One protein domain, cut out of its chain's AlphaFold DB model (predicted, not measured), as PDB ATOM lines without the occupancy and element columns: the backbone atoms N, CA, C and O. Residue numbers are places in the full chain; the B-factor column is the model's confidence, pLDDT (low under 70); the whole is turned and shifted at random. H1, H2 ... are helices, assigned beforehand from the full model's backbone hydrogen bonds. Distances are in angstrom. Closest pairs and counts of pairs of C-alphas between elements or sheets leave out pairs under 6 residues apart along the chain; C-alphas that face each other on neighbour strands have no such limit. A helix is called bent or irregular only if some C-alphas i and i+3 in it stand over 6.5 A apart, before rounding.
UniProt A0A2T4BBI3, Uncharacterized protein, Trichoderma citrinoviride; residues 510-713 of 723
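AT A GLANCE: This is residues 510 to 713 of the 723 residues of an uncharacterized protein of Trichoderma citrinoviride (UniProt A0A2T4BBI3). Four helices, H1, H2, H4 and H6, lie side by side in a long up-and-down bundle, with H3 across one end and H5 continuing the H6 side towards the other. Residues 510 to 516 of H1 stick out past the H3 end, and the short helices H7 to H10 trail away from one side of the bundle. The printed part has 204 residues, with ten named helices, H1 to H10 in order, and no named strand; the class is all helix. It is compact by its radius of gyration of the C-alphas, 18.8 A, yet elongated, spanning 72 by 38 by 24 A.

IN THESE COORDINATES: H1, residues 510 to 554, is the longest helix, 63.2 A from C-alpha 510 at (62.853, 24.672, 238.242) to C-alpha 554 at (54.108, -37.362, 246.265), with a kink of 32 degrees near residue 537. H2, residues 562 to 590, measures 41.7 A and is only just irregular, C-alphas 568 and 571 being 6.53 A apart. H3 is residues 595 to 603. H4, residues 611 to 640, measures 45.2 A and is irregular, C-alphas 637 and 640 being 7.0 A apart. H5 is residues 642 to 648, H6 653 to 666 with 19.8 A, H7 671 to 683 with 17.3 A, H8 687 to 696, H9 700 to 704 and H10 709 to 713, ending at C-alpha (55.995, -5.998, 268.573).

HOW THE PARTS SIT: H1 and H2 form a helical hairpin, opposite ways at a shallow tilt of 3 degrees; their closest C-alphas, Val 538 and Gly 576, are 5.6 A apart. H4, the hub, touches H1 at Ala 528 and Leu 616, C-alphas 4.5 A apart. H6 touches H2 at Gly 577 and Leu 655, C-alphas 4.4 A apart. H4 touches H6 with residues 620 to 628 alone, opposite ways at 18 degrees, a shallow tilt, the closest C-alphas being Thr 624 and Leu 659, 6.9 A. H3 is about perpendicular to H1, at 79 degrees, and touches it at Asp 520 and Ile 596, C-alphas 7.0 A apart. H4 and H7 only just touch, with 3 pairs of C-alphas within 8 A, closest Lys 621 and Val 677, 6.9 A. H8, H9 and H10 are apart from H4. Every O i to N i+4 pair is within hydrogen-bond range in H3, H5, H7 and H9; the others have H1 37 of 41, H2 23 of 25, H4 25 of 26, H6 9 of 10, H8 5 of 6 and H10 0 of 1, with 0 of 2 O i to N i+3 pairs in H10.

THE WHOLE: The C-alphas farthest apart, Asp 510 and Glu 558, are 72.1 A apart. The printed part has no cut and no long link. Its mean pLDDT is 80.6, and residues 600 to 608 and 668 to 713 are under 70.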
ATOM      1  N   ASP A 510      64.086  25.319 238.708       76.00
ATOM      2  CA  ASP A 510      62.853  24.672 238.242       76.00
ATOM      3  C   ASP A 510      63.085  23.897 236.945       76.00
ATOM      4  O   ASP A 510      62.605  22.768 236.801       76.00
ATOM      5  N   MET A 511      63.947  24.420 236.070       75.44
ATOM      6  CA  MET A 511      64.496  23.652 234.952       75.44
ATOM      7  C   MET A 511      65.262  22.412 235.444       75.44
ATOM      8  O   MET A 511      65.021  21.310 234.950       75.44
ATOM      9  N   LYS A 512      66.137  22.552 236.454       81.88
ATOM     10  CA  LYS A 512      66.893  21.422 237.032       81.88
ATOM     11  C   LYS A 512      65.987  20.412 237.750       81.88
ATOM     12  O   LYS A 512      66.250  19.219 237.653       81.88
ATOM     13  N   LYS A 513      64.909  20.846 238.417       81.19
ATOM     14  CA  LYS A 513      63.891  19.986 239.057       81.19
ATOM     15  C   LYS A 513      63.144  19.157 238.005       81.19
ATOM     16  O   LYS A 513      63.013  17.947 238.180       81.19
ATOM     17  N   LYS A 514      62.724  19.770 236.890       80.06
ATOM     18  CA  LYS A 514      62.085  19.065 235.760       80.06
ATOM     19  C   LYS A 514      63.032  18.069 235.089       80.06
ATOM     20  O   LYS A 514      62.688  16.897 234.960       80.06
ATOM     21  N   GLU A 515      64.238  18.505 234.726       83.94
ATOM     22  CA  GLU A 515      65.252  17.649 234.091       83.94
ATOM     23  C   GLU A 515      65.694  16.503 235.026       83.94
ATOM     24  O   GLU A 515      65.966  15.386 234.582       83.94
ATOM     25  N   ALA A 516      65.728  16.745 236.342       81.88
ATOM     26  CA  ALA A 516      65.939  15.700 237.332       81.88
ATOM     27  C   ALA A 516      64.792  14.678 237.315       81.88
ATOM     28  O   ALA A 516      65.063  13.495 237.111       81.88
ATOM     29  N   ALA A 517      63.540  15.122 237.454       82.88
ATOM     30  CA  ALA A 517      62.371  14.244 237.472       82.88
ATOM     31  C   ALA A 517      62.223  13.410 236.183       82.88
ATOM     32  O   ALA A 517      61.858  12.237 236.251       82.88
ATOM     33  N   GLU A 518      62.560  13.968 235.017       86.81
ATOM     34  CA  GLU A 518      62.571  13.232 233.747       86.81
ATOM     35  C   GLU A 518      63.652  12.138 233.722       86.81
ATOM     36  O   GLU A 518      63.363  10.993 233.365       86.81
ATOM     37  N   LYS A 519      64.873  12.440 234.187       85.81
ATOM     38  CA  LYS A 519      65.952  11.442 234.334       85.81
ATOM     39  C   LYS A 519      65.583  10.333 235.325       85.81
ATOM     40  O   LYS A 519      65.903   9.174 235.077       85.81
ATOM     41  N   ASP A 520      64.891  10.669 236.413       84.50
ATOM     42  CA  ASP A 520      64.397   9.694 237.394       84.50
ATOM     43  C   ASP A 520      63.310   8.786 236.810       84.50
ATOM     44  O   ASP A 520      63.347   7.570 237.000       84.50
ATOM     45  N   ARG A 521      62.392   9.353 236.020       86.62
ATOM     46  CA  ARG A 521      61.352   8.616 235.292       86.62
ATOM     47  C   ARG A 521      61.945   7.661 234.249       86.62
ATOM     48  O   ARG A 521      61.542   6.499 234.170       86.62
ATOM     49  N   GLU A 522      62.938   8.115 233.482       90.06
ATOM     50  CA  GLU A 522      63.701   7.254 232.570       90.06
ATOM     51  C   GLU A 522      64.436   6.126 233.307       90.06
ATOM     52  O   GLU A 522      64.465   4.992 232.824       90.06
ATOM     53  N   LEU A 523      65.056   6.427 234.451       89.94
ATOM     54  CA  LEU A 523      65.817   5.458 235.234       89.94
ATOM     55  C   LEU A 523      64.895   4.395 235.845       89.94
ATOM     56  O   LEU A 523      65.162   3.206 235.673       89.94
ATOM     57  N   ALA A 524      63.766   4.791 236.440       89.31
ATOM     58  CA  ALA A 524      62.754   3.861 236.943       89.31
ATOM     59  C   ALA A 524      62.253   2.905 235.844       89.31
ATOM     60  O   ALA A 524      62.202   1.691 236.047       89.31
ATOM     61  N   LYS A 525      61.994   3.427 234.637       92.38
ATOM     62  CA  LYS A 525      61.606   2.626 233.465       92.38
ATOM     63  C   LYS A 525      62.696   1.642 233.016       92.38
ATOM     64  O   LYS A 525      62.389   0.497 232.691       92.38
ATOM     65  N   LYS A 526      63.969   2.055 233.007       94.06
ATOM     66  CA  LYS A 526      65.113   1.183 232.654       94.06
ATOM     67  C   LYS A 526      65.327   0.078 233.695       94.06
ATOM     68  O   LYS A 526      65.630  -1.053 233.322       94.06
ATOM     69  N   LEU A 527      65.121   0.386 234.977       91.94
ATOM     70  CA  LEU A 527      65.146  -0.596 236.062       91.94
ATOM     71  C   LEU A 527      63.989  -1.599 235.951       91.94
ATOM     72  O   LEU A 527      64.238  -2.796 236.072       91.94
ATOM     73  N   ALA A 528      62.764  -1.146 235.663       92.56
ATOM     74  CA  ALA A 528      61.599  -2.026 235.534       92.56
ATOM     75  C   ALA A 528      61.832  -3.095 234.455       92.56
ATOM     76  O   ALA A 528      61.814  -4.285 234.761       92.56
ATOM     77  N   VAL A 529      62.213  -2.675 233.242       96.44
ATOM     78  CA  VAL A 529      62.528  -3.575 232.115       96.44
ATOM     79  C   VAL A 529      63.672  -4.551 232.441       96.44
ATOM     80  O   VAL A 529      63.659  -5.699 231.998       96.44
ATOM     81  N   CYS A 530      64.664  -4.138 233.239       95.75
ATOM     82  CA  CYS A 530      65.733  -5.031 233.698       95.75
ATOM     83  C   CYS A 530      65.206  -6.137 234.633       95.75
ATOM     84  O   CYS A 530      65.619  -7.295 234.516       95.75
ATOM     85  N   ILE A 531      64.268  -5.803 235.523       94.31
ATOM     86  CA  ILE A 531      63.648  -6.751 236.457       94.31
ATOM     87  C   ILE A 531      62.639  -7.651 235.724       94.31
ATOM     88  O   ILE A 531      62.636  -8.851 235.988       94.31
ATOM     89  N   GLU A 532      61.879  -7.151 234.742       96.44
ATOM     90  CA  GLU A 532      61.018  -7.971 233.863       96.44
ATOM     91  C   GLU A 532      61.836  -9.050 233.131       96.44
ATOM     92  O   GLU A 532      61.541 -10.243 233.209       96.44
ATOM     93  N   GLN A 533      62.948  -8.653 232.500       96.88
ATOM     94  CA  GLN A 533      63.862  -9.573 231.804       96.88
ATOM     95  C   GLN A 533      64.586 -10.561 232.734       96.88
ATOM     96  O   GLN A 533      65.191 -11.525 232.251       96.88
ATOM     97  N   SER A 534      64.584 -10.313 234.042       95.81
ATOM     98  CA  SER A 534      65.039 -11.256 235.067       95.81
ATOM     99  C   SER A 534      63.914 -12.221 235.434       95.81
ATOM    100  O   SER A 534      64.076 -13.440 235.356       95.81
ATOM    101  N   LEU A 535      62.739 -11.668 235.735       95.81
ATOM    102  CA  LEU A 535      61.519 -12.365 236.114       95.81
ATOM    103  C   LEU A 535      61.102 -13.419 235.085       95.81
ATOM    104  O   LEU A 535      60.847 -14.557 235.469       95.81
ATOM    105  N   ASP A 536      61.128 -13.107 233.792       97.75
ATOM    106  CA  ASP A 536      60.750 -14.064 232.743       97.75
ATOM    107  C   ASP A 536      61.750 -15.221 232.562       97.75
ATOM    108  O   ASP A 536      61.371 -16.292 232.085       97.75
ATOM    109  N   LYS A 537      63.005 -15.058 233.002       97.56
ATOM    110  CA  LYS A 537      64.004 -16.144 233.052       97.56
ATOM    111  C   LYS A 537      63.906 -16.950 234.348       97.56
ATOM    112  O   LYS A 537      64.070 -18.164 234.334       97.56
ATOM    113  N   VAL A 538      63.618 -16.287 235.470       96.31
ATOM    114  CA  VAL A 538      63.525 -16.912 236.798       96.31
ATOM    115  C   VAL A 538      62.204 -17.674 236.974       96.31
ATOM    116  O   VAL A 538      62.213 -18.764 237.539       96.31
ATOM    117  N   ARG A 539      61.084 -17.186 236.420       97.06
ATOM    118  CA  ARG A 539      59.763 -17.853 236.403       97.06
ATOM    119  C   ARG A 539      59.812 -19.342 236.014       97.06
ATOM    120  O   ARG A 539      59.346 -20.158 236.813       97.06
ATOM    121  N   PRO A 540      60.354 -19.746 234.845       98.19
ATOM    122  CA  PRO A 540      60.414 -21.159 234.466       98.19
ATOM    123  C   PRO A 540      61.332 -21.982 235.380       98.19
ATOM    124  O   PRO A 540      61.010 -23.132 235.665       98.19
ATOM    125  N   ILE A 541      62.422 -21.407 235.897       98.00
ATOM    126  CA  ILE A 541      63.342 -22.077 236.832       98.00
ATOM    127  C   ILE A 541      62.645 -22.343 238.175       98.00
ATOM    128  O   ILE A 541      62.615 -23.479 238.647       98.00
ATOM    129  N   CYS A 542      62.001 -21.321 238.744       97.06
ATOM    130  CA  CYS A 542      61.169 -21.418 239.943       97.06
ATOM    131  C   CYS A 542      60.050 -22.458 239.794       97.06
ATOM    132  O   CYS A 542      59.815 -23.262 240.703       97.06
ATOM    133  N   LYS A 543      59.405 -22.502 238.622       98.06
ATOM    134  CA  LYS A 543      58.420 -23.536 238.303       98.06
ATOM    135  C   LYS A 543      59.049 -24.931 238.255       98.06
ATOM    136  O   LYS A 543      58.510 -25.832 238.884       98.06
ATOM    137  N   MET A 544      60.185 -25.121 237.582       98.19
ATOM    138  CA  MET A 544      60.855 -26.429 237.519       98.19
ATOM    139  C   MET A 544      61.290 -26.931 238.905       98.19
ATOM    140  O   MET A 544      61.072 -28.102 239.208       98.19
ATOM    141  N   ILE A 545      61.816 -26.059 239.778       97.25
ATOM    142  CA  ILE A 545      62.104 -26.394 241.188       97.25
ATOM    143  C   ILE A 545      60.823 -26.867 241.893       97.25
ATOM    144  O   ILE A 545      60.806 -27.927 242.520       97.25
ATOM    145  N   THR A 546      59.741 -26.098 241.750       97.00
ATOM    146  CA  THR A 546      58.439 -26.387 242.366       97.00
ATOM    147  C   THR A 546      57.858 -27.717 241.876       97.00
ATOM    148  O   THR A 546      57.449 -28.540 242.689       97.00
ATOM    149  N   ASP A 547      57.866 -27.971 240.567       97.75
ATOM    150  CA  ASP A 547      57.335 -29.196 239.958       97.75
ATOM    151  C   ASP A 547      58.151 -30.438 240.367       97.75
ATOM    152  O   ASP A 547      57.570 -31.484 240.671       97.75
ATOM    153  N   LYS A 548      59.486 -30.332 240.461       96.69
ATOM    154  CA  LYS A 548      60.354 -31.423 240.939       96.69
ATOM    155  C   LYS A 548      60.112 -31.760 242.410       96.69
ATOM    156  O   LYS A 548      59.942 -32.932 242.743       96.69
ATOM    157  N   ILE A 549      60.012 -30.756 243.279       96.00
ATOM    158  CA  ILE A 549      59.769 -30.977 244.712       96.00
ATOM    159  C   ILE A 549      58.331 -31.459 244.971       96.00
ATOM    160  O   ILE A 549      58.140 -32.379 245.760       96.00
ATOM    161  N   ASN A 550      57.330 -30.937 244.251       95.88
ATOM    162  CA  ASN A 550      55.955 -31.463 244.273       95.88
ATOM    163  C   ASN A 550      55.862 -32.917 243.784       95.88
ATOM    164  O   ASN A 550      54.950 -33.639 244.183       95.88
ATOM    165  N   THR A 551      56.761 -33.345 242.892       95.94
ATOM    166  CA  THR A 551      56.835 -34.746 242.456       95.94
ATOM    167  C   THR A 551      57.389 -35.608 243.587       95.94
ATOM    168  O   THR A 551      56.724 -36.550 244.003       95.94
ATOM    169  N   ALA A 552      58.540 -35.235 244.153       94.38
ATOM    170  CA  ALA A 552      59.173 -35.964 245.253       94.38
ATOM    171  C   ALA A 552      58.322 -36.036 246.535       94.38
ATOM    172  O   ALA A 552      58.308 -37.067 247.196       94.38
ATOM    173  N   GLU A 553      57.573 -34.980 246.869       94.06
ATOM    174  CA  GLU A 553      56.603 -34.961 247.981       94.06
ATOM    175  C   GLU A 553      55.526 -36.052 247.839       94.06
ATOM    176  O   GLU A 553      55.010 -36.556 248.836       94.06
ATOM    177  N   ARG A 554      55.170 -36.402 246.597       94.38
ATOM    178  CA  ARG A 554      54.108 -37.362 246.265       94.38
ATOM    179  C   ARG A 554      54.624 -38.782 246.034       94.38
ATOM    180  O   ARG A 554      53.809 -39.703 245.985       94.38
ATOM    181  N   THR A 555      55.934 -38.968 245.890       93.69
ATOM    182  CA  THR A 555      56.558 -40.290 245.782       93.69
ATOM    183  C   THR A 555      56.546 -40.987 247.153       93.69
ATOM    184  O   THR A 555      56.903 -40.354 248.152       93.69
ATOM    185  N   PRO A 556      56.166 -42.278 247.250       93.75
ATOM    186  CA  PRO A 556      56.320 -43.060 248.479       93.75
ATOM    187  C   PRO A 556      57.767 -43.036 248.989       93.75
ATOM    188  O   PRO A 556      58.707 -43.018 248.197       93.75
ATOM    189  N   LYS A 557      57.977 -43.076 250.310       88.50
ATOM    190  CA  LYS A 557      59.327 -42.963 250.904       88.50
ATOM    191  C   LYS A 557      60.250 -44.122 250.525       88.50
ATOM    192  O   LYS A 557      61.466 -43.993 250.586       88.50
ATOM    193  N   GLU A 558      59.657 -45.241 250.141       90.44
ATOM    194  CA  GLU A 558      60.296 -46.468 249.684       90.44
ATOM    195  C   GLU A 558      60.783 -46.370 248.224       90.44
ATOM    196  O   GLU A 558      61.650 -47.141 247.816       90.44
ATOM    197  N   GLU A 559      60.242 -45.422 247.450       91.62
ATOM    198  CA  GLU A 559      60.543 -45.172 246.031       91.62
ATOM    199  C   GLU A 559      61.227 -43.804 245.800       91.62
ATOM    200  O   GLU A 559      61.610 -43.473 244.677       91.62
ATOM    201  N   LEU A 560      61.373 -42.990 246.852       93.12
ATOM    202  CA  LEU A 560      61.913 -41.633 246.791       93.12
ATOM    203  C   LEU A 560      63.450 -41.622 246.751       93.12
ATOM    204  O   LEU A 560      64.117 -41.791 247.770       93.12
ATOM    205  N   ASP A 561      64.011 -41.321 245.579       95.19
ATOM    206  CA  ASP A 561      65.433 -41.007 245.428       95.19
ATOM    207  C   ASP A 561      65.714 -39.533 245.796       95.19
ATOM    208  O   ASP A 561      65.567 -38.607 244.988       95.19
ATOM    209  N   GLU A 562      66.121 -39.309 247.049       95.00
ATOM    210  CA  GLU A 562      66.545 -37.990 247.532       95.00
ATOM    211  C   GLU A 562      67.838 -37.486 246.858       95.00
ATOM    212  O   GLU A 562      68.002 -36.272 246.713       95.00
ATOM    213  N   GLU A 563      68.741 -38.369 246.407       96.12
ATOM    214  CA  GLU A 563      69.971 -37.963 245.706       96.12
ATOM    215  C   GLU A 563      69.652 -37.469 244.287       96.12
ATOM    216  O   GLU A 563      70.198 -36.450 243.846       96.12
ATOM    217  N   GLN A 564      68.718 -38.122 243.585       95.75
ATOM    218  CA  GLN A 564      68.195 -37.638 242.305       95.75
ATOM    219  C   GLN A 564      67.494 -36.286 242.470       95.75
ATOM    220  O   GLN A 564      67.760 -35.379 241.677       95.75
ATOM    221  N   LEU A 565      66.660 -36.101 243.503       96.06
ATOM    222  CA  LEU A 565      66.013 -34.808 243.758       96.06
ATOM    223  C   LEU A 565      67.049 -33.690 243.946       96.06
ATOM    224  O   LEU A 565      66.937 -32.638 243.311       96.06
ATOM    225  N   VAL A 566      68.082 -33.916 244.768       97.38
ATOM    226  CA  VAL A 566      69.183 -32.954 244.954       97.38
ATOM    227  C   VAL A 566      69.876 -32.663 243.627       97.38
ATOM    228  O   VAL A 566      70.083 -31.497 243.283       97.38
ATOM    229  N   ARG A 567      70.204 -33.703 242.854       97.44
ATOM    230  CA  ARG A 567      70.909 -33.598 241.569       97.44
ATOM    231  C   ARG A 567      70.124 -32.830 240.503       97.44
ATOM    232  O   ARG A 567      70.743 -32.184 239.660       97.44
ATOM    233  N   GLU A 568      68.797 -32.893 240.528       97.00
ATOM    234  CA  GLU A 568      67.924 -32.182 239.585       97.00
ATOM    235  C   GLU A 568      67.582 -30.755 240.040       97.00
ATOM    236  O   GLU A 568      67.510 -29.854 239.205       97.00
ATOM    237  N   VAL A 569      67.402 -30.519 241.344       97.69
ATOM    238  CA  VAL A 569      67.017 -29.202 241.887       97.69
ATOM    239  C   VAL A 569      68.218 -28.267 242.065       97.69
ATOM    240  O   VAL A 569      68.109 -27.077 241.775       97.69
ATOM    241  N   LYS A 570      69.381 -28.780 242.486       97.88
ATOM    242  CA  LYS A 570      70.608 -27.987 242.684       97.88
ATOM    243  C   LYS A 570      70.993 -27.090 241.491       97.88
ATOM    244  O   LYS A 570      71.141 -25.889 241.720       97.88
ATOM    245  N   PRO A 571      71.120 -27.590 240.243       98.25
ATOM    246  CA  PRO A 571      71.510 -26.741 239.114       98.25
ATOM    247  C   PRO A 571      70.481 -25.644 238.807       98.25
ATOM    248  O   PRO A 571      70.865 -24.566 238.366       98.25
ATOM    249  N   LEU A 572      69.193 -25.871 239.094       98.19
ATOM    250  CA  LEU A 572      68.145 -24.859 238.926       98.19
ATOM    251  C   LEU A 572      68.290 -23.719 239.948       98.19
ATOM    252  O   LEU A 572      68.128 -22.550 239.601       98.19
ATOM    253  N   ILE A 573      68.638 -24.038 241.200       97.50
ATOM    254  CA  ILE A 573      68.933 -23.023 242.225       97.50
ATOM    255  C   ILE A 573      70.161 -22.194 241.815       97.50
ATOM    256  O   ILE A 573      70.137 -20.966 241.908       97.50
ATOM    257  N   GLU A 574      71.217 -22.853 241.331       97.44
ATOM    258  CA  GLU A 574      72.452 -22.202 240.871       97.44
ATOM    259  C   GLU A 574      72.211 -21.301 239.640       97.44
ATOM    260  O   GLU A 574      72.709 -20.173 239.595       97.44
ATOM    261  N   GLU A 575      71.398 -21.741 238.672       97.56
ATOM    262  CA  GLU A 575      71.032 -20.955 237.484       97.56
ATOM    263  C   GLU A 575      70.170 -19.730 237.837       97.56
ATOM    264  O   GLU A 575      70.487 -18.609 237.428       97.56
ATOM    265  N   GLY A 576      69.124 -19.910 238.650       96.75
ATOM    266  CA  GLY A 576      68.279 -18.803 239.107       96.75
ATOM    267  C   GLY A 576      69.059 -17.783 239.942       96.75
ATOM    268  O   GLY A 576      68.929 -16.575 239.732       96.75
ATOM    269  N   GLY A 577      69.933 -18.254 240.838       96.06
ATOM    270  CA  GLY A 577      70.783 -17.394 241.665       96.06
ATOM    271  C   GLY A 577      71.787 -16.584 240.843       96.06
ATOM    272  O   GLY A 577      72.004 -15.396 241.106       96.06
ATOM    273  N   LYS A 578      72.334 -17.181 239.776       98.06
ATOM    274  CA  LYS A 578      73.165 -16.475 238.795       98.06
ATOM    275  C   LYS A 578      72.387 -15.348 238.103       98.06
ATOM    276  O   LYS A 578      72.880 -14.221 238.076       98.06
ATOM    277  N   ILE A 579      71.177 -15.609 237.602       97.75
ATOM    278  CA  ILE A 579      70.354 -14.592 236.916       97.75
ATOM    279  C   ILE A 579      70.033 -13.418 237.852       97.75
ATOM    280  O   ILE A 579      70.192 -12.256 237.467       97.75
ATOM    281  N   LEU A 580      69.642 -13.691 239.099       96.56
ATOM    282  CA  LEU A 580      69.386 -12.645 240.097       96.56
ATOM    283  C   LEU A 580      70.665 -11.853 240.439       96.56
ATOM    284  O   LEU A 580      70.613 -10.634 240.602       96.56
ATOM    285  N   THR A 581      71.830 -12.507 240.471       96.88
ATOM    286  CA  THR A 581      73.133 -11.847 240.681       96.88
ATOM    287  C   THR A 581      73.508 -10.916 239.520       96.88
ATOM    288  O   THR A 581      73.902  -9.772 239.751       96.88
ATOM    289  N   GLU A 582      73.328 -11.355 238.270       97.31
ATOM    290  CA  GLU A 582      73.529 -10.535 237.062       97.31
ATOM    291  C   GLU A 582      72.556  -9.340 237.011       97.31
ATOM    292  O   GLU A 582      72.930  -8.231 236.624       97.31
ATOM    293  N   THR A 583      71.322  -9.542 237.478       95.88
ATOM    294  CA  THR A 583      70.292  -8.496 237.595       95.88
ATOM    295  C   THR A 583      70.680  -7.443 238.639       95.88
ATOM    296  O   THR A 583      70.701  -6.255 238.330       95.88
ATOM    297  N   ASN A 584      71.081  -7.860 239.846       94.25
ATOM    298  CA  ASN A 584      71.610  -6.981 240.902       94.25
ATOM    299  C   ASN A 584      72.806  -6.141 240.408       94.25
ATOM    300  O   ASN A 584      72.867  -4.937 240.654       94.25
ATOM    301  N   GLY A 585      73.730  -6.759 239.663       94.94
ATOM    302  CA  GLY A 585      74.862  -6.063 239.042       94.94
ATOM    303  C   GLY A 585      74.431  -5.031 237.996       94.94
ATOM    304  O   GLY A 585      74.943  -3.914 237.987       94.94
ATOM    305  N   THR A 586      73.449  -5.374 237.161       95.56
ATOM    306  CA  THR A 586      72.913  -4.482 236.117       95.56
ATOM    307  C   THR A 586      72.172  -3.289 236.727       95.56
ATOM    308  O   THR A 586      72.385  -2.157 236.302       95.56
ATOM    309  N   ILE A 587      71.379  -3.505 237.779       92.75
ATOM    310  CA  ILE A 587      70.674  -2.448 238.523       92.75
ATOM    311  C   ILE A 587      71.659  -1.452 239.142       92.75
ATOM    312  O   ILE A 587      71.490  -0.250 238.965       92.75
ATOM    313  N   ARG A 588      72.740  -1.928 239.774       91.06
ATOM    314  CA  ARG A 588      73.814  -1.054 240.292       91.06
ATOM    315  C   ARG A 588      74.650  -0.388 239.192       91.06
ATOM    316  O   ARG A 588      75.331   0.591 239.466       91.06
ATOM    317  N   GLY A 589      74.623  -0.908 237.966       92.19
ATOM    318  CA  GLY A 589      75.208  -0.254 236.792       92.19
ATOM    319  C   GLY A 589      74.310   0.835 236.190       92.19
ATOM    320  O   GLY A 589      74.823   1.786 235.606       92.19
ATOM    321  N   LEU A 590      72.987   0.706 236.341       91.31
ATOM    322  CA  LEU A 590      71.989   1.693 235.914       91.31
ATOM    323  C   LEU A 590      71.830   2.835 236.928       91.31
ATOM    324  O   LEU A 590      71.720   3.987 236.518       91.31
ATOM    325  N   ASP A 591      71.847   2.518 238.225       89.88
ATOM    326  CA  ASP A 591      71.787   3.477 239.334       89.88
ATOM    327  C   ASP A 591      73.050   3.381 240.229       89.88
ATOM    328  O   ASP A 591      72.989   2.859 241.349       89.88
ATOM    329  N   PRO A 592      74.226   3.827 239.738       86.69
ATOM    330  CA  PRO A 592      75.499   3.675 240.444       86.69
ATOM    331  C   PRO A 592      75.634   4.587 241.666       86.69
ATOM    332  O   PRO A 592      76.435   4.294 242.555       86.69
ATOM    333  N   ASP A 593      74.874   5.683 241.729       83.31
ATOM    334  CA  ASP A 593      74.843   6.577 242.883       83.31
ATOM    335  C   ASP A 593      73.664   6.310 243.835       83.31
ATOM    336  O   ASP A 593      73.594   6.947 244.885       83.31
ATOM    337  N   GLY A 594      72.769   5.360 243.540       82.19
ATOM    338  CA  GLY A 594      71.627   5.008 244.397       82.19
ATOM    339  C   GLY A 594      70.558   6.105 244.451       82.19
ATOM    340  O   GLY A 594      69.948   6.354 245.498       82.19
ATOM    341  N   ARG A 595      70.372   6.815 243.343       80.50
ATOM    342  CA  ARG A 595      69.460   7.939 243.169       80.50
ATOM    343  C   ARG A 595      67.995   7.542 243.321       80.50
ATOM    344  O   ARG A 595      67.270   8.255 244.014       80.50
ATOM    345  N   ILE A 596      67.567   6.400 242.780       79.25
ATOM    346  CA  ILE A 596      66.200   5.890 242.976       79.25
ATOM    347  C   ILE A 596      65.989   5.525 244.446       79.25
ATOM    348  O   ILE A 596      64.983   5.929 245.029       79.25
ATOM    349  N   GLN A 597      66.978   4.898 245.099       77.06
ATOM    350  CA  GLN A 597      66.914   4.649 246.543       77.06
ATOM    351  C   GLN A 597      66.792   5.957 247.349       77.06
ATOM    352  O   GLN A 597      66.012   6.009 248.301       77.06
ATOM    353  N   ARG A 598      67.536   7.022 247.012       79.12
ATOM    354  CA  ARG A 598      67.397   8.325 247.694       79.12
ATOM    355  C   ARG A 598      66.033   8.961 247.444       79.12
ATOM    356  O   ARG A 598      65.396   9.405 248.395       79.12
ATOM    357  N   ASN A 599      65.555   8.971 246.206       75.44
ATOM    358  CA  ASN A 599      64.257   9.549 245.868       75.44
ATOM    359  C   ASN A 599      63.107   8.802 246.556       75.44
ATOM    360  O   ASN A 599      62.197   9.442 247.081       75.44
ATOM    361  N   ALA A 600      63.200   7.475 246.668       69.94
ATOM    362  CA  ALA A 600      62.282   6.669 247.465       69.94
ATOM    363  C   ALA A 600      62.292   7.060 248.959       69.94
ATOM    364  O   ALA A 600      61.227   7.066 249.572       69.94
ATOM    365  N   LYS A 601      63.437   7.465 249.546       67.94
ATOM    366  CA  LYS A 601      63.489   7.998 250.933       67.94
ATOM    367  C   LYS A 601      62.678   9.278 251.068       67.94
ATOM    368  O   LYS A 601      61.879   9.386 251.991       67.94
ATOM    369  N   HIS A 602      62.852  10.220 250.143       68.31
ATOM    370  CA  HIS A 602      62.157  11.507 250.198       68.31
ATOM    371  C   HIS A 602      60.652  11.389 249.891       68.31
ATOM    372  O   HIS A 602      59.847  12.020 250.572       68.31
ATOM    373  N   LYS A 603      60.250  10.537 248.937       65.94
ATOM    374  CA  LYS A 603      58.836  10.319 248.561       65.94
ATOM    375  C   LYS A 603      58.052   9.407 249.514       65.94
ATOM    376  O   LYS A 603      56.821   9.437 249.506       65.94
ATOM    377  N   ALA A 604      58.718   8.611 250.360       59.94
ATOM    378  CA  ALA A 604      58.055   7.640 251.242       59.94
ATOM    379  C   ALA A 604      56.995   8.249 252.184       59.94
ATOM    380  O   ALA A 604      56.096   7.526 252.614       59.94
ATOM    381  N   GLY A 605      57.091   9.547 252.499       57.62
ATOM    382  CA  GLY A 605      56.106  10.269 253.310       57.62
ATOM    383  C   GLY A 605      54.908  10.836 252.533       57.62
ATOM    384  O   GLY A 605      53.813  10.885 253.089       57.62
ATOM    385  N   THR A 606      55.071  11.238 251.265       63.97
ATOM    386  CA  THR A 606      54.023  11.979 250.525       63.97
ATOM    387  C   THR A 606      53.012  11.080 249.812       63.97
ATOM    388  O   THR A 606      51.931  11.541 249.461       63.97
ATOM    389  N   LYS A 607      53.330   9.787 249.638       60.56
ATOM    390  CA  LYS A 607      52.582   8.803 248.818       60.56
ATOM    391  C   LYS A 607      52.567   9.113 247.312       60.56
ATOM    392  O   LYS A 607      51.872   8.427 246.567       60.56
ATOM    393  N   GLU A 608      53.341  10.094 246.854       64.88
ATOM    394  CA  GLU A 608      53.424  10.471 245.444       64.88
ATOM    395  C   GLU A 608      54.474   9.619 244.720       64.88
ATOM    396  O   GLU A 608      55.667   9.678 245.026       64.88
ATOM    397  N   ALA A 609      54.040   8.850 243.725       71.94
ATOM    398  CA  ALA A 609      54.917   8.110 242.826       71.94
ATOM    399  C   ALA A 609      54.468   8.296 241.371       71.94
ATOM    400  O   ALA A 609      53.281   8.434 241.075       71.94
ATOM    401  N   THR A 610      55.430   8.316 240.451       81.19
ATOM    402  CA  THR A 610      55.158   8.333 239.007       81.19
ATOM    403  C   THR A 610      54.639   6.968 238.529       81.19
ATOM    404  O   THR A 610      54.914   5.952 239.173       81.19
ATOM    405  N   PRO A 611      53.927   6.892 237.387       81.12
ATOM    406  CA  PRO A 611      53.486   5.615 236.817       81.12
ATOM    407  C   PRO A 611      54.633   4.614 236.608       81.12
ATOM    408  O   PRO A 611      54.461   3.416 236.817       81.12
ATOM    409  N   GLU A 612      55.821   5.104 236.249       85.00
ATOM    410  CA  GLU A 612      57.029   4.297 236.083       85.00
ATOM    411  C   GLU A 612      57.601   3.787 237.420       85.00
ATOM    412  O   GLU A 612      58.073   2.654 237.478       85.00
ATOM    413  N   GLU A 613      57.514   4.567 238.505       83.75
ATOM    414  CA  GLU A 613      57.877   4.117 239.860       83.75
ATOM    415  C   GLU A 613      56.882   3.076 240.410       83.75
ATOM    416  O   GLU A 613      57.304   2.107 241.042       83.75
ATOM    417  N   TYR A 614      55.580   3.214 240.120       82.44
ATOM    418  CA  TYR A 614      54.576   2.188 240.442       82.44
ATOM    419  C   TYR A 614      54.833   0.876 239.690       82.44
ATOM    420  O   TYR A 614      54.902  -0.185 240.306       82.44
ATOM    421  N   HIS A 615      55.032   0.944 238.372       85.12
ATOM    422  CA  HIS A 615      55.318  -0.227 237.540       85.12
ATOM    423  C   HIS A 615      56.609  -0.946 237.976       85.12
ATOM    424  O   HIS A 615      56.613  -2.170 238.112       85.12
ATOM    425  N   LEU A 616      57.671  -0.194 238.293       87.88
ATOM    426  CA  LEU A 616      58.900  -0.728 238.889       87.88
ATOM    427  C   LEU A 616      58.631  -1.485 240.203       87.88
ATOM    428  O   LEU A 616      59.191  -2.564 240.418       87.88
ATOM    429  N   ALA A 617      57.770  -0.947 241.071       84.50
ATOM    430  CA  ALA A 617      57.409  -1.590 242.330       84.50
ATOM    431  C   ALA A 617      56.587  -2.877 242.127       84.50
ATOM    432  O   ALA A 617      56.849  -3.863 242.817       84.50
ATOM    433  N   ASP A 618      55.646  -2.908 241.176       83.94
ATOM    434  CA  ASP A 618      54.849  -4.106 240.877       83.94
ATOM    435  C   ASP A 618      55.692  -5.242 240.277       83.94
ATOM    436  O   ASP A 618      55.609  -6.374 240.758       83.94
ATOM    437  N   VAL A 619      56.575  -4.960 239.311       90.31
ATOM    438  CA  VAL A 619      57.471  -5.982 238.730       90.31
ATOM    439  C   VAL A 619      58.430  -6.544 239.792       90.31
ATOM    440  O   VAL A 619      58.647  -7.756 239.872       90.31
ATOM    441  N   LEU A 620      58.981  -5.689 240.663       88.00
ATOM    442  CA  LEU A 620      59.856  -6.128 241.754       88.00
ATOM    443  C   LEU A 620      59.094  -6.922 242.833       88.00
ATOM    444  O   LEU A 620      59.629  -7.886 243.385       88.00
ATOM    445  N   LYS A 621      57.825  -6.595 243.091       84.25
ATOM    446  CA  LYS A 621      56.906  -7.401 243.911       84.25
ATOM    447  C   LYS A 621      56.651  -8.779 243.286       84.25
ATOM    448  O   LYS A 621      56.719  -9.769 244.014       84.25
ATOM    449  N   GLU A 622      56.427  -8.875 241.974       88.88
ATOM    450  CA  GLU A 622      56.258 -10.165 241.285       88.88
ATOM    451  C   GLU A 622      57.528 -11.028 241.334       88.88
ATOM    452  O   GLU A 622      57.437 -12.225 241.627       88.88
ATOM    453  N   LEU A 623      58.713 -10.439 241.126       91.62
ATOM    454  CA  LEU A 623      59.992 -11.146 241.274       91.62
ATOM    455  C   LEU A 623      60.214 -11.626 242.708       91.62
ATOM    456  O   LEU A 623      60.573 -12.786 242.918       91.62
ATOM    457  N   THR A 624      59.942 -10.761 243.688       88.81
ATOM    458  CA  THR A 624      60.058 -11.101 245.109       88.81
ATOM    459  C   THR A 624      59.151 -12.276 245.454       88.81
ATOM    460  O   THR A 624      59.649 -13.293 245.928       88.81
ATOM    461  N   GLY A 625      57.852 -12.177 245.153       87.81
ATOM    462  CA  GLY A 625      56.877 -13.228 245.442       87.81
ATOM    463  C   GLY A 625      57.194 -14.549 244.738       87.81
ATOM    464  O   GLY A 625      57.183 -15.592 245.384       87.81
ATOM    465  N   THR A 626      57.554 -14.515 243.449       91.25
ATOM    466  CA  THR A 626      57.889 -15.727 242.675       91.25
ATOM    467  C   THR A 626      59.052 -16.495 243.310       91.25
ATOM    468  O   THR A 626      58.978 -17.715 243.481       91.25
ATOM    469  N   VAL A 627      60.123 -15.792 243.688       91.81
ATOM    470  CA  VAL A 627      61.328 -16.415 244.249       91.81
ATOM    471  C   VAL A 627      61.099 -16.877 245.688       91.81
ATOM    472  O   VAL A 627      61.396 -18.029 246.004       91.81
ATOM    473  N   THR A 628      60.541 -16.036 246.564       89.19
ATOM    474  CA  THR A 628      60.371 -16.396 247.981       89.19
ATOM    475  C   THR A 628      59.320 -17.487 248.182       89.19
ATOM    476  O   THR A 628      59.578 -18.439 248.918       89.19
ATOM    477  N   GLN A 629      58.194 -17.438 247.460       92.06
ATOM    478  CA  GLN A 629      57.178 -18.494 247.503       92.06
ATOM    479  C   GLN A 629      57.736 -19.835 247.004       92.06
ATOM    480  O   GLN A 629      57.428 -20.874 247.584       92.06
ATOM    481  N   THR A 630      58.598 -19.829 245.977       93.44
ATOM    482  CA  THR A 630      59.307 -21.043 245.530       93.44
ATOM    483  C   THR A 630      60.188 -21.602 246.645       93.44
ATOM    484  O   THR A 630      60.096 -22.787 246.955       93.44
ATOM    485  N   ILE A 631      61.016 -20.756 247.263       90.94
ATOM    486  CA  ILE A 631      61.955 -21.151 248.321       90.94
ATOM    487  C   ILE A 631      61.217 -21.743 249.532       90.94
ATOM    488  O   ILE A 631      61.636 -22.776 250.055       90.94
ATOM    489  N   ASP A 632      60.131 -21.123 249.992       89.56
ATOM    490  CA  ASP A 632      59.463 -21.554 251.225       89.56
ATOM    491  C   ASP A 632      58.521 -22.749 251.005       89.56
ATOM    492  O   ASP A 632      58.517 -23.670 251.828       89.56
ATOM    493  N   ASN A 633      57.846 -22.836 249.847       91.00
ATOM    494  CA  ASN A 633      57.186 -24.077 249.417       91.00
ATOM    495  C   ASN A 633      58.194 -25.233 249.334       91.00
ATOM    496  O   ASN A 633      57.909 -26.339 249.795       91.00
ATOM    497  N   ALA A 634      59.379 -24.982 248.766       93.06
ATOM    498  CA  ALA A 634      60.431 -25.980 248.639       93.06
ATOM    499  C   ALA A 634      60.923 -26.473 250.007       93.06
ATOM    500  O   ALA A 634      60.888 -27.678 250.260       93.06
ATOM    501  N   LYS A 635      61.312 -25.560 250.912       93.12
ATOM    502  CA  LYS A 635      61.733 -25.885 252.290       93.12
ATOM    503  C   LYS A 635      60.690 -26.716 253.035       93.12
ATOM    504  O   LYS A 635      61.058 -27.704 253.664       93.12
ATOM    505  N   SER A 636      59.415 -26.319 252.962       94.06
ATOM    506  CA  SER A 636      58.315 -27.001 253.655       94.06
ATOM    507  C   SER A 636      58.136 -28.441 253.156       94.06
ATOM    508  O   SER A 636      58.036 -29.377 253.947       94.06
ATOM    509  N   LYS A 637      58.179 -28.648 251.837       93.19
ATOM    510  CA  LYS A 637      57.969 -29.968 251.223       93.19
ATOM    511  C   LYS A 637      59.136 -30.932 251.436       93.19
ATOM    512  O   LYS A 637      58.907 -32.125 251.618       93.19
ATOM    513  N   ILE A 638      60.373 -30.432 251.488       93.56
ATOM    514  CA  ILE A 638      61.550 -31.264 251.799       93.56
ATOM    515  C   ILE A 638      61.748 -31.501 253.304       93.56
ATOM    516  O   ILE A 638      62.711 -32.160 253.689       93.56
ATOM    517  N   GLU A 639      60.865 -31.024 254.193       91.31
ATOM    518  CA  GLU A 639      61.051 -31.232 255.636       91.31
ATOM    519  C   GLU A 639      61.090 -32.705 256.051       91.31
ATOM    520  O   GLU A 639      61.800 -33.042 257.001       91.31
ATOM    521  N   GLY A 640      60.367 -33.564 255.326       89.94
ATOM    522  CA  GLY A 640      60.325 -35.013 255.524       89.94
ATOM    523  C   GLY A 640      61.422 -35.810 254.807       89.94
ATOM    524  O   GLY A 640      61.344 -37.039 254.848       89.94
ATOM    525  N   MET A 641      62.388 -35.137 254.166       93.88
ATOM    526  CA  MET A 641      63.438 -35.698 253.297       93.88
ATOM    527  C   MET A 641      64.836 -35.361 253.869       93.88
ATOM    528  O   MET A 641      65.373 -34.289 253.579       93.88
ATOM    529  N   PRO A 642      65.424 -36.183 254.761       92.62
ATOM    530  CA  PRO A 642      66.595 -35.779 255.547       92.62
ATOM    531  C   PRO A 642      67.875 -35.498 254.742       92.62
ATOM    532  O   PRO A 642      68.675 -34.658 255.162       92.62
ATOM    533  N   HIS A 643      68.086 -36.175 253.611       94.12
ATOM    534  CA  HIS A 643      69.232 -35.943 252.728       94.12
ATOM    535  C   HIS A 643      68.992 -34.697 251.866       94.12
ATOM    536  O   HIS A 643      69.816 -33.777 251.868       94.12
ATOM    537  N   ALA A 644      67.838 -34.602 251.202       94.75
ATOM    538  CA  ALA A 644      67.498 -33.461 250.358       94.75
ATOM    539  C   ALA A 644      67.423 -32.154 251.163       94.75
ATOM    540  O   ALA A 644      67.963 -31.136 250.731       94.75
ATOM    541  N   LYS A 645      66.860 -32.184 252.379       94.38
ATOM    542  CA  LYS A 645      66.860 -31.047 253.318       94.38
ATOM    543  C   LYS A 645      68.275 -30.590 253.666       94.38
ATOM    544  O   LYS A 645      68.514 -29.389 253.758       94.38
ATOM    545  N   LYS A 646      69.216 -31.521 253.855       95.38
ATOM    546  CA  LYS A 646      70.608 -31.216 254.214       95.38
ATOM    547  C   LYS A 646      71.382 -30.574 253.060       95.38
ATOM    548  O   LYS A 646      72.099 -29.606 253.300       95.38
ATOM    549  N   GLU A 647      71.230 -31.080 251.839       95.44
ATOM    550  CA  GLU A 647      71.988 -30.591 250.678       95.44
ATOM    551  C   GLU A 647      71.345 -29.366 249.998       95.44
ATOM    552  O   GLU A 647      72.069 -28.508 249.495       95.44
ATOM    553  N   LEU A 648      70.009 -29.229 250.008       94.00
ATOM    554  CA  LEU A 648      69.314 -28.090 249.387       94.00
ATOM    555  C   LEU A 648      69.203 -26.860 250.299       94.00
ATOM    556  O   LEU A 648      69.262 -25.740 249.793       94.00
ATOM    557  N   ASN A 649      69.075 -27.017 251.625       90.88
ATOM    558  CA  ASN A 649      68.873 -25.858 252.510       90.88
ATOM    559  C   ASN A 649      69.972 -24.781 252.442       90.88
ATOM    560  O   ASN A 649      69.609 -23.603 252.451       90.88
ATOM    561  N   PRO A 650      71.275 -25.118 252.339       93.38
ATOM    562  CA  PRO A 650      72.325 -24.118 252.141       93.38
ATOM    563  C   PRO A 650      72.211 -23.368 250.806       93.38
ATOM    564  O   PRO A 650      72.634 -22.220 250.708       93.38
ATOM    565  N   LEU A 651      71.636 -23.995 249.775       93.75
ATOM    566  CA  LEU A 651      71.585 -23.442 248.421       93.75
ATOM    567  C   LEU A 651      70.509 -22.361 248.261       93.75
ATOM    568  O   LEU A 651      70.668 -21.488 247.413       93.75
ATOM    569  N   TRP A 652      69.455 -22.343 249.087       93.25
ATOM    570  CA  TRP A 652      68.415 -21.301 249.016       93.25
ATOM    571  C   TRP A 652      68.962 -19.874 249.198       93.25
ATOM    572  O   TRP A 652      68.361 -18.928 248.685       93.25
ATOM    573  N   GLY A 653      70.117 -19.710 249.859       89.81
ATOM    574  CA  GLY A 653      70.833 -18.432 249.946       89.81
ATOM    575  C   GLY A 653      71.218 -17.860 248.577       89.81
ATOM    576  O   GLY A 653      71.099 -16.657 248.366       89.81
ATOM    577  N   LEU A 654      71.545 -18.717 247.600       94.62
ATOM    578  CA  LEU A 654      71.903 -18.313 246.232       94.62
ATOM    579  C   LEU A 654      70.754 -17.600 245.501       94.62
ATOM    580  O   LEU A 654      71.010 -16.781 244.625       94.62
ATOM    581  N   LEU A 655      69.500 -17.890 245.861       91.06
ATOM    582  CA  LEU A 655      68.317 -17.192 245.345       91.06
ATOM    583  C   LEU A 655      67.917 -16.011 246.242       91.06
ATOM    584  O   LEU A 655      67.577 -14.940 245.742       91.06
ATOM    585  N   ALA A 656      67.960 -16.192 247.565       89.56
ATOM    586  CA  ALA A 656      67.507 -15.186 248.521       89.56
ATOM    587  C   ALA A 656      68.438 -13.963 248.600       89.56
ATOM    588  O   ALA A 656      67.962 -12.828 248.556       89.56
ATOM    589  N   GLU A 657      69.755 -14.156 248.701       89.88
ATOM    590  CA  GLU A 657      70.702 -13.052 248.907       89.88
ATOM    591  C   GLU A 657      70.739 -12.067 247.726       89.88
ATOM    592  O   GLU A 657      70.657 -10.860 247.977       89.88
ATOM    593  N   PRO A 658      70.796 -12.500 246.447       93.12
ATOM    594  CA  PRO A 658      70.769 -11.560 245.331       93.12
ATOM    595  C   PRO A 658      69.409 -10.866 245.190       93.12
ATOM    596  O   PRO A 658      69.371  -9.683 244.859       93.12
ATOM    597  N   LEU A 659      68.302 -11.548 245.513       90.31
ATOM    598  CA  LEU A 659      66.966 -10.946 245.542       90.31
ATOM    599  C   LEU A 659      66.879  -9.805 246.568       90.31
ATOM    600  O   LEU A 659      66.482  -8.694 246.217       90.31
ATOM    601  N   PHE A 660      67.297 -10.034 247.817       88.50
ATOM    602  CA  PHE A 660      67.313  -8.974 248.832       88.50
ATOM    603  C   PHE A 660      68.256  -7.824 248.450       88.50
ATOM    604  O   PHE A 660      67.949  -6.663 248.723       88.50
ATOM    605  N   GLN A 661      69.353  -8.112 247.748       89.81
ATOM    606  CA  GLN A 661      70.240  -7.085 247.203       89.81
ATOM    607  C   GLN A 661      69.598  -6.246 246.080       89.81
ATOM    608  O   GLN A 661      69.852  -5.041 246.036       89.81
ATOM    609  N   ILE A 662      68.739  -6.824 245.229       90.31
ATOM    610  CA  ILE A 662      67.921  -6.076 244.251       90.31
ATOM    611  C   ILE A 662      66.948  -5.139 244.982       90.31
ATOM    612  O   ILE A 662      66.912  -3.942 244.696       90.31
ATOM    613  N   ILE A 663      66.196  -5.665 245.958       87.31
ATOM    614  CA  ILE A 663      65.209  -4.901 246.747       87.31
ATOM    615  C   ILE A 663      65.885  -3.731 247.482       87.31
ATOM    616  O   ILE A 663      65.353  -2.617 247.514       87.31
ATOM    617  N   ALA A 664      67.084  -3.961 248.026       84.25
ATOM    618  CA  ALA A 664      67.903  -2.933 248.655       84.25
ATOM    619  C   ALA A 664      68.377  -1.863 247.659       84.25
ATOM    620  O   ALA A 664      68.272  -0.674 247.962       84.25
ATOM    621  N   ALA A 665      68.868  -2.259 246.479       85.25
ATOM    622  CA  ALA A 665      69.391  -1.335 245.470       85.25
ATOM    623  C   ALA A 665      68.304  -0.412 244.892       85.25
ATOM    624  O   ALA A 665      68.519   0.792 244.804       85.25
ATOM    625  N   VAL A 666      67.116  -0.949 244.589       83.81
ATOM    626  CA  VAL A 666      65.949  -0.151 244.151       83.81
ATOM    627  C   VAL A 666      65.360   0.684 245.299       83.81
ATOM    628  O   VAL A 666      64.648   1.657 245.073       83.81
ATOM    629  N   GLY A 667      65.684   0.349 246.550       73.56
ATOM    630  CA  GLY A 667      65.303   1.142 247.714       73.56
ATOM    631  C   GLY A 667      63.889   0.903 248.225       73.56
ATOM    632  O   GLY A 667      63.388   1.716 248.991       73.56
ATOM    633  N   LEU A 668      63.256  -0.225 247.893       63.22
ATOM    634  CA  LEU A 668      61.940  -0.557 248.459       63.22
ATOM    635  C   LEU A 668      62.000  -0.935 249.954       63.22
ATOM    636  O   LEU A 668      60.958  -1.118 250.576       63.22
ATOM    637  N   LEU A 669      63.202  -0.981 250.554       51.06
ATOM    638  CA  LEU A 669      63.465  -1.110 251.998       51.06
ATOM    639  C   LEU A 669      63.062   0.138 252.820       51.06
ATOM    640  O   LEU A 669      63.758   0.521 253.759       51.06
ATOM    641  N   LEU A 670      61.972   0.811 252.449       49.97
ATOM    642  CA  LEU A 670      61.554   2.100 253.002       49.97
ATOM    643  C   LEU A 670      60.045   2.142 253.223       49.97
ATOM    644  O   LEU A 670      59.274   1.553 252.465       49.97
ATOM    645  N   ASN A 671      59.642   2.838 254.283       45.12
ATOM    646  CA  ASN A 671      58.436   2.550 255.067       45.12
ATOM    647  C   ASN A 671      57.131   2.427 254.256       45.12
ATOM    648  O   ASN A 671      56.312   1.565 254.568       45.12
ATOM    649  N   GLY A 672      56.947   3.217 253.193       44.94
ATOM    650  CA  GLY A 672      55.778   3.109 252.313       44.94
ATOM    651  C   GLY A 672      55.700   1.777 251.554       44.94
ATOM    652  O   GLY A 672      54.662   1.113 251.572       44.94
ATOM    653  N   VAL A 673      56.802   1.343 250.932       46.97
ATOM    654  CA  VAL A 673      56.819   0.120 250.108       46.97
ATOM    655  C   VAL A 673      57.217  -1.118 250.913       46.97
ATOM    656  O   VAL A 673      56.675  -2.184 250.643       46.97
ATOM    657  N   LEU A 674      58.001  -0.990 251.992       48.72
ATOM    658  CA  LEU A 674      58.090  -2.042 253.016       48.72
ATOM    659  C   LEU A 674      56.742  -2.273 253.709       48.72
ATOM    660  O   LEU A 674      56.431  -3.405 254.054       48.72
ATOM    661  N   GLY A 675      55.906  -1.242 253.867       48.06
ATOM    662  CA  GLY A 675      54.537  -1.397 254.361       48.06
ATOM    663  C   GLY A 675      53.644  -2.187 253.398       48.06
ATOM    664  O   GLY A 675      52.856  -3.020 253.840       48.06
ATOM    665  N   LEU A 676      53.788  -1.972 252.087       49.12
ATOM    666  CA  LEU A 676      53.068  -2.714 251.044       49.12
ATOM    667  C   LEU A 676      53.594  -4.146 250.880       49.12
ATOM    668  O   LEU A 676      52.836  -5.096 251.050       49.12
ATOM    669  N   VAL A 677      54.889  -4.307 250.601       48.34
ATOM    670  CA  VAL A 677      55.556  -5.609 250.447       48.34
ATOM    671  C   VAL A 677      55.483  -6.410 251.746       48.34
ATOM    672  O   VAL A 677      55.226  -7.603 251.690       48.34
ATOM    673  N   GLY A 678      55.600  -5.774 252.911       51.50
ATOM    674  CA  GLY A 678      55.406  -6.406 254.217       51.50
ATOM    675  C   GLY A 678      53.978  -6.910 254.418       51.50
ATOM    676  O   GLY A 678      53.799  -8.087 254.706       51.50
ATOM    677  N   LYS A 679      52.947  -6.084 254.177       52.25
ATOM    678  CA  LYS A 679      51.541  -6.539 254.248       52.25
ATOM    679  C   LYS A 679      51.229  -7.647 253.238       52.25
ATOM    680  O   LYS A 679      50.482  -8.563 253.568       52.25
ATOM    681  N   LEU A 680      51.818  -7.600 252.042       47.62
ATOM    682  CA  LEU A 680      51.685  -8.648 251.027       47.62
ATOM    683  C   LEU A 680      52.400  -9.943 251.444       47.62
ATOM    684  O   LEU A 680      51.795 -11.006 251.383       47.62
ATOM    685  N   LEU A 681      53.642  -9.876 251.933       53.38
ATOM    686  CA  LEU A 681      54.385 -11.041 252.421       53.38
ATOM    687  C   LEU A 681      53.733 -11.646 253.671       53.38
ATOM    688  O   LEU A 681      53.648 -12.866 253.762       53.38
ATOM    689  N   SER A 682      53.197 -10.839 254.590       50.47
ATOM    690  CA  SER A 682      52.346 -11.316 255.690       50.47
ATOM    691  C   SER A 682      51.062 -11.971 255.175       50.47
ATOM    692  O   SER A 682      50.696 -13.033 255.671       50.47
ATOM    693  N   GLY A 683      50.420 -11.406 254.146       43.84
ATOM    694  CA  GLY A 683      49.257 -11.999 253.473       43.84
ATOM    695  C   GLY A 683      49.550 -13.305 252.720       43.84
ATOM    696  O   GLY A 683      48.639 -14.102 252.518       43.84
ATOM    697  N   LEU A 684      50.811 -13.552 252.349       51.81
ATOM    698  CA  LEU A 684      51.296 -14.822 251.793       51.81
ATOM    699  C   LEU A 684      51.907 -15.761 252.862       51.81
ATOM    700  O   LEU A 684      52.258 -16.893 252.538       51.81
ATOM    701  N   GLY A 685      52.038 -15.324 254.122       47.81
ATOM    702  CA  GLY A 685      52.573 -16.115 255.245       47.81
ATOM    703  C   GLY A 685      54.090 -16.026 255.504       47.81
ATOM    704  O   GLY A 685      54.588 -16.695 256.404       47.81
ATOM    705  N   LEU A 686      54.841 -15.191 254.776       60.72
ATOM    706  CA  LEU A 686      56.316 -15.152 254.795       60.72
ATOM    707  C   LEU A 686      56.953 -14.264 255.885       60.72
ATOM    708  O   LEU A 686      58.180 -14.177 255.959       60.72
ATOM    709  N   GLY A 687      56.163 -13.602 256.739       54.47
ATOM    710  CA  GLY A 687      56.670 -12.605 257.702       54.47
ATOM    711  C   GLY A 687      57.844 -13.098 258.564       54.47
ATOM    712  O   GLY A 687      58.873 -12.434 258.659       54.47
ATOM    713  N   GLY A 688      57.749 -14.326 259.086       55.94
ATOM    714  CA  GLY A 688      58.787 -14.914 259.938       55.94
ATOM    715  C   GLY A 688      60.134 -15.181 259.250       55.94
ATOM    716  O   GLY A 688      61.140 -15.321 259.945       55.94
ATOM    717  N   LEU A 689      60.204 -15.235 257.913       50.56
ATOM    718  CA  LEU A 689      61.486 -15.349 257.206       50.56
ATOM    719  C   LEU A 689      62.175 -13.981 257.070       50.56
ATOM    720  O   LEU A 689      63.397 -13.887 257.189       50.56
ATOM    721  N   VAL A 690      61.382 -12.925 256.866       54.25
ATOM    722  CA  VAL A 690      61.854 -11.540 256.748       54.25
ATOM    723  C   VAL A 690      62.457 -11.068 258.073       54.25
ATOM    724  O   VAL A 690      63.604 -10.626 258.088       54.25
ATOM    725  N   ASP A 691      61.747 -11.250 259.191       53.66
ATOM    726  CA  ASP A 691      62.205 -10.811 260.522       53.66
ATOM    727  C   ASP A 691      63.549 -11.436 260.930       53.66
ATOM    728  O   ASP A 691      64.424 -10.759 261.479       53.66
ATOM    729  N   ASN A 692      63.749 -12.725 260.632       53.12
ATOM    730  CA  ASN A 692      64.999 -13.417 260.946       53.12
ATOM    731  C   ASN A 692      66.179 -12.891 260.109       53.12
ATOM    732  O   ASN A 692      67.276 -12.739 260.647       53.12
ATOM    733  N   LEU A 693      65.973 -12.577 258.823       48.00
ATOM    734  CA  LEU A 693      67.050 -12.098 257.947       48.00
ATOM    735  C   LEU A 693      67.378 -10.608 258.157       48.00
ATOM    736  O   LEU A 693      68.543 -10.214 258.108       48.00
ATOM    737  N   LEU A 694      66.373  -9.775 258.450       54.78
ATOM    738  CA  LEU A 694      66.588  -8.381 258.863       54.78
ATOM    739  C   LEU A 694      67.325  -8.305 260.212       54.78
ATOM    740  O   LEU A 694      68.205  -7.456 260.390       54.78
ATOM    741  N   GLY A 695      67.036  -9.246 261.119       49.19
ATOM    742  CA  GLY A 695      67.758  -9.424 262.375       49.19
ATOM    743  C   GLY A 695      69.236  -9.770 262.180       49.19
ATOM    744  O   GLY A 695      70.093  -9.111 262.773       49.19
ATOM    745  N   THR A 696      69.568 -10.750 261.329       49.06
ATOM    746  CA  THR A 696      70.972 -11.152 261.089       49.06
ATOM    747  C   THR A 696      71.792 -10.100 260.343       49.06
ATOM    748  O   THR A 696      72.997 -10.006 260.569       49.06
ATOM    749  N   LEU A 697      71.160  -9.271 259.507       47.66
ATOM    750  CA  LEU A 697      71.808  -8.157 258.801       47.66
ATOM    751  C   LEU A 697      71.873  -6.854 259.621       47.66
ATOM    752  O   LEU A 697      72.365  -5.840 259.128       47.66
ATOM    753  N   GLY A 698      71.376  -6.847 260.864       45.72
ATOM    754  CA  GLY A 698      71.382  -5.671 261.743       45.72
ATOM    755  C   GLY A 698      70.417  -4.549 261.332       45.72
ATOM    756  O   GLY A 698      70.389  -3.505 261.986       45.72
ATOM    757  N   LEU A 699      69.599  -4.767 260.296       55.72
ATOM    758  CA  LEU A 699      68.642  -3.797 259.756       55.72
ATOM    759  C   LEU A 699      67.562  -3.410 260.774       55.72
ATOM    760  O   LEU A 699      67.049  -2.297 260.711       55.72
ATOM    761  N   ASN A 700      67.297  -4.257 261.774       54.34
ATOM    762  CA  ASN A 700      66.412  -3.923 262.892       54.34
ATOM    763  C   ASN A 700      66.831  -2.617 263.591       54.34
ATOM    764  O   ASN A 700      65.974  -1.788 263.853       54.34
ATOM    765  N   LYS A 701      68.136  -2.342 263.764       52.66
ATOM    766  CA  LYS A 701      68.600  -1.066 264.351       52.66
ATOM    767  C   LYS A 701      68.314   0.154 263.468       52.66
ATOM    768  O   LYS A 701      68.199   1.264 263.980       52.66
ATOM    769  N   VAL A 702      68.209  -0.041 262.153       49.59
ATOM    770  CA  VAL A 702      67.821   1.011 261.199       49.59
ATOM    771  C   VAL A 702      66.306   1.234 261.246       49.59
ATOM    772  O   VAL A 702      65.865   2.371 261.147       49.59
ATOM    773  N   LEU A 703      65.514   0.180 261.457       48.25
ATOM    774  CA  LEU A 703      64.060   0.263 261.642       48.25
ATOM    775  C   LEU A 703      63.680   0.877 263.002       48.25
ATOM    776  O   LEU A 703      62.778   1.713 263.064       48.25
ATOM    777  N   ASP A 704      64.405   0.536 264.069       48.62
ATOM    778  CA  ASP A 704      64.284   1.163 265.392       48.62
ATOM    779  C   ASP A 704      64.652   2.655 265.316       48.62
ATOM    780  O   ASP A 704      63.889   3.507 265.771       48.62
ATOM    781  N   GLY A 705      65.759   2.991 264.638       47.22
ATOM    782  CA  GLY A 705      66.168   4.372 264.339       47.22
ATOM    783  C   GLY A 705      65.252   5.133 263.366       47.22
ATOM    784  O   GLY A 705      65.460   6.323 263.145       47.22
ATOM    785  N   LEU A 706      64.237   4.469 262.801       47.25
ATOM    786  CA  LEU A 706      63.153   5.056 262.003       47.25
ATOM    787  C   LEU A 706      61.790   4.979 262.727       47.25
ATOM    788  O   LEU A 706      60.748   5.167 262.099       47.25
ATOM    789  N   GLY A 707      61.785   4.697 264.037       43.62
ATOM    790  CA  GLY A 707      60.597   4.725 264.898       43.62
ATOM    791  C   GLY A 707      59.652   3.523 264.773       43.62
ATOM    792  O   GLY A 707      58.556   3.557 265.330       43.62
ATOM    793  N   LEU A 708      60.037   2.459 264.058       52.38
ATOM    794  CA  LEU A 708      59.140   1.344 263.706       52.38
ATOM    795  C   LEU A 708      59.216   0.111 264.623       52.38
ATOM    796  O   LEU A 708      58.409  -0.809 264.461       52.38
ATOM    797  N   GLY A 709      60.109   0.093 265.617       45.09
ATOM    798  CA  GLY A 709      60.272  -1.027 266.563       45.09
ATOM    799  C   GLY A 709      59.025  -1.370 267.400       45.09
ATOM    800  O   GLY A 709      58.920  -2.464 267.950       45.09
ATOM    801  N   SER A 710      58.036  -0.473 267.468       47.72
ATOM    802  CA  SER A 710      56.730  -0.725 268.095       47.72
ATOM    803  C   SER A 710      55.802  -1.605 267.240       47.72
ATOM    804  O   SER A 710      54.989  -2.359 267.780       47.72
ATOM    805  N   VAL A 711      55.929  -1.556 265.909       44.44
ATOM    806  CA  VAL A 711      55.012  -2.224 264.966       44.44
ATOM    807  C   VAL A 711      55.343  -3.713 264.816       44.44
ATOM    808  O   VAL A 711      54.440  -4.547 264.730       44.44
ATOM    809  N   THR A 712      56.626  -4.077 264.871       47.28
ATOM    810  CA  THR A 712      57.076  -5.482 264.907       47.28
ATOM    811  C   THR A 712      56.634  -6.191 266.193       47.28
ATOM    812  O   THR A 712      56.279  -7.371 266.158       47.28
ATOM    813  N   GLY A 713      56.557  -5.476 267.322       42.72
ATOM    814  CA  GLY A 713      55.995  -5.998 268.573       42.72
ATOM    815  C   GLY A 713      54.519  -6.396 268.448       42.72
ATOM    816  O   GLY A 713      54.133  -7.481 268.884       42.72
TER     817      GLY A 713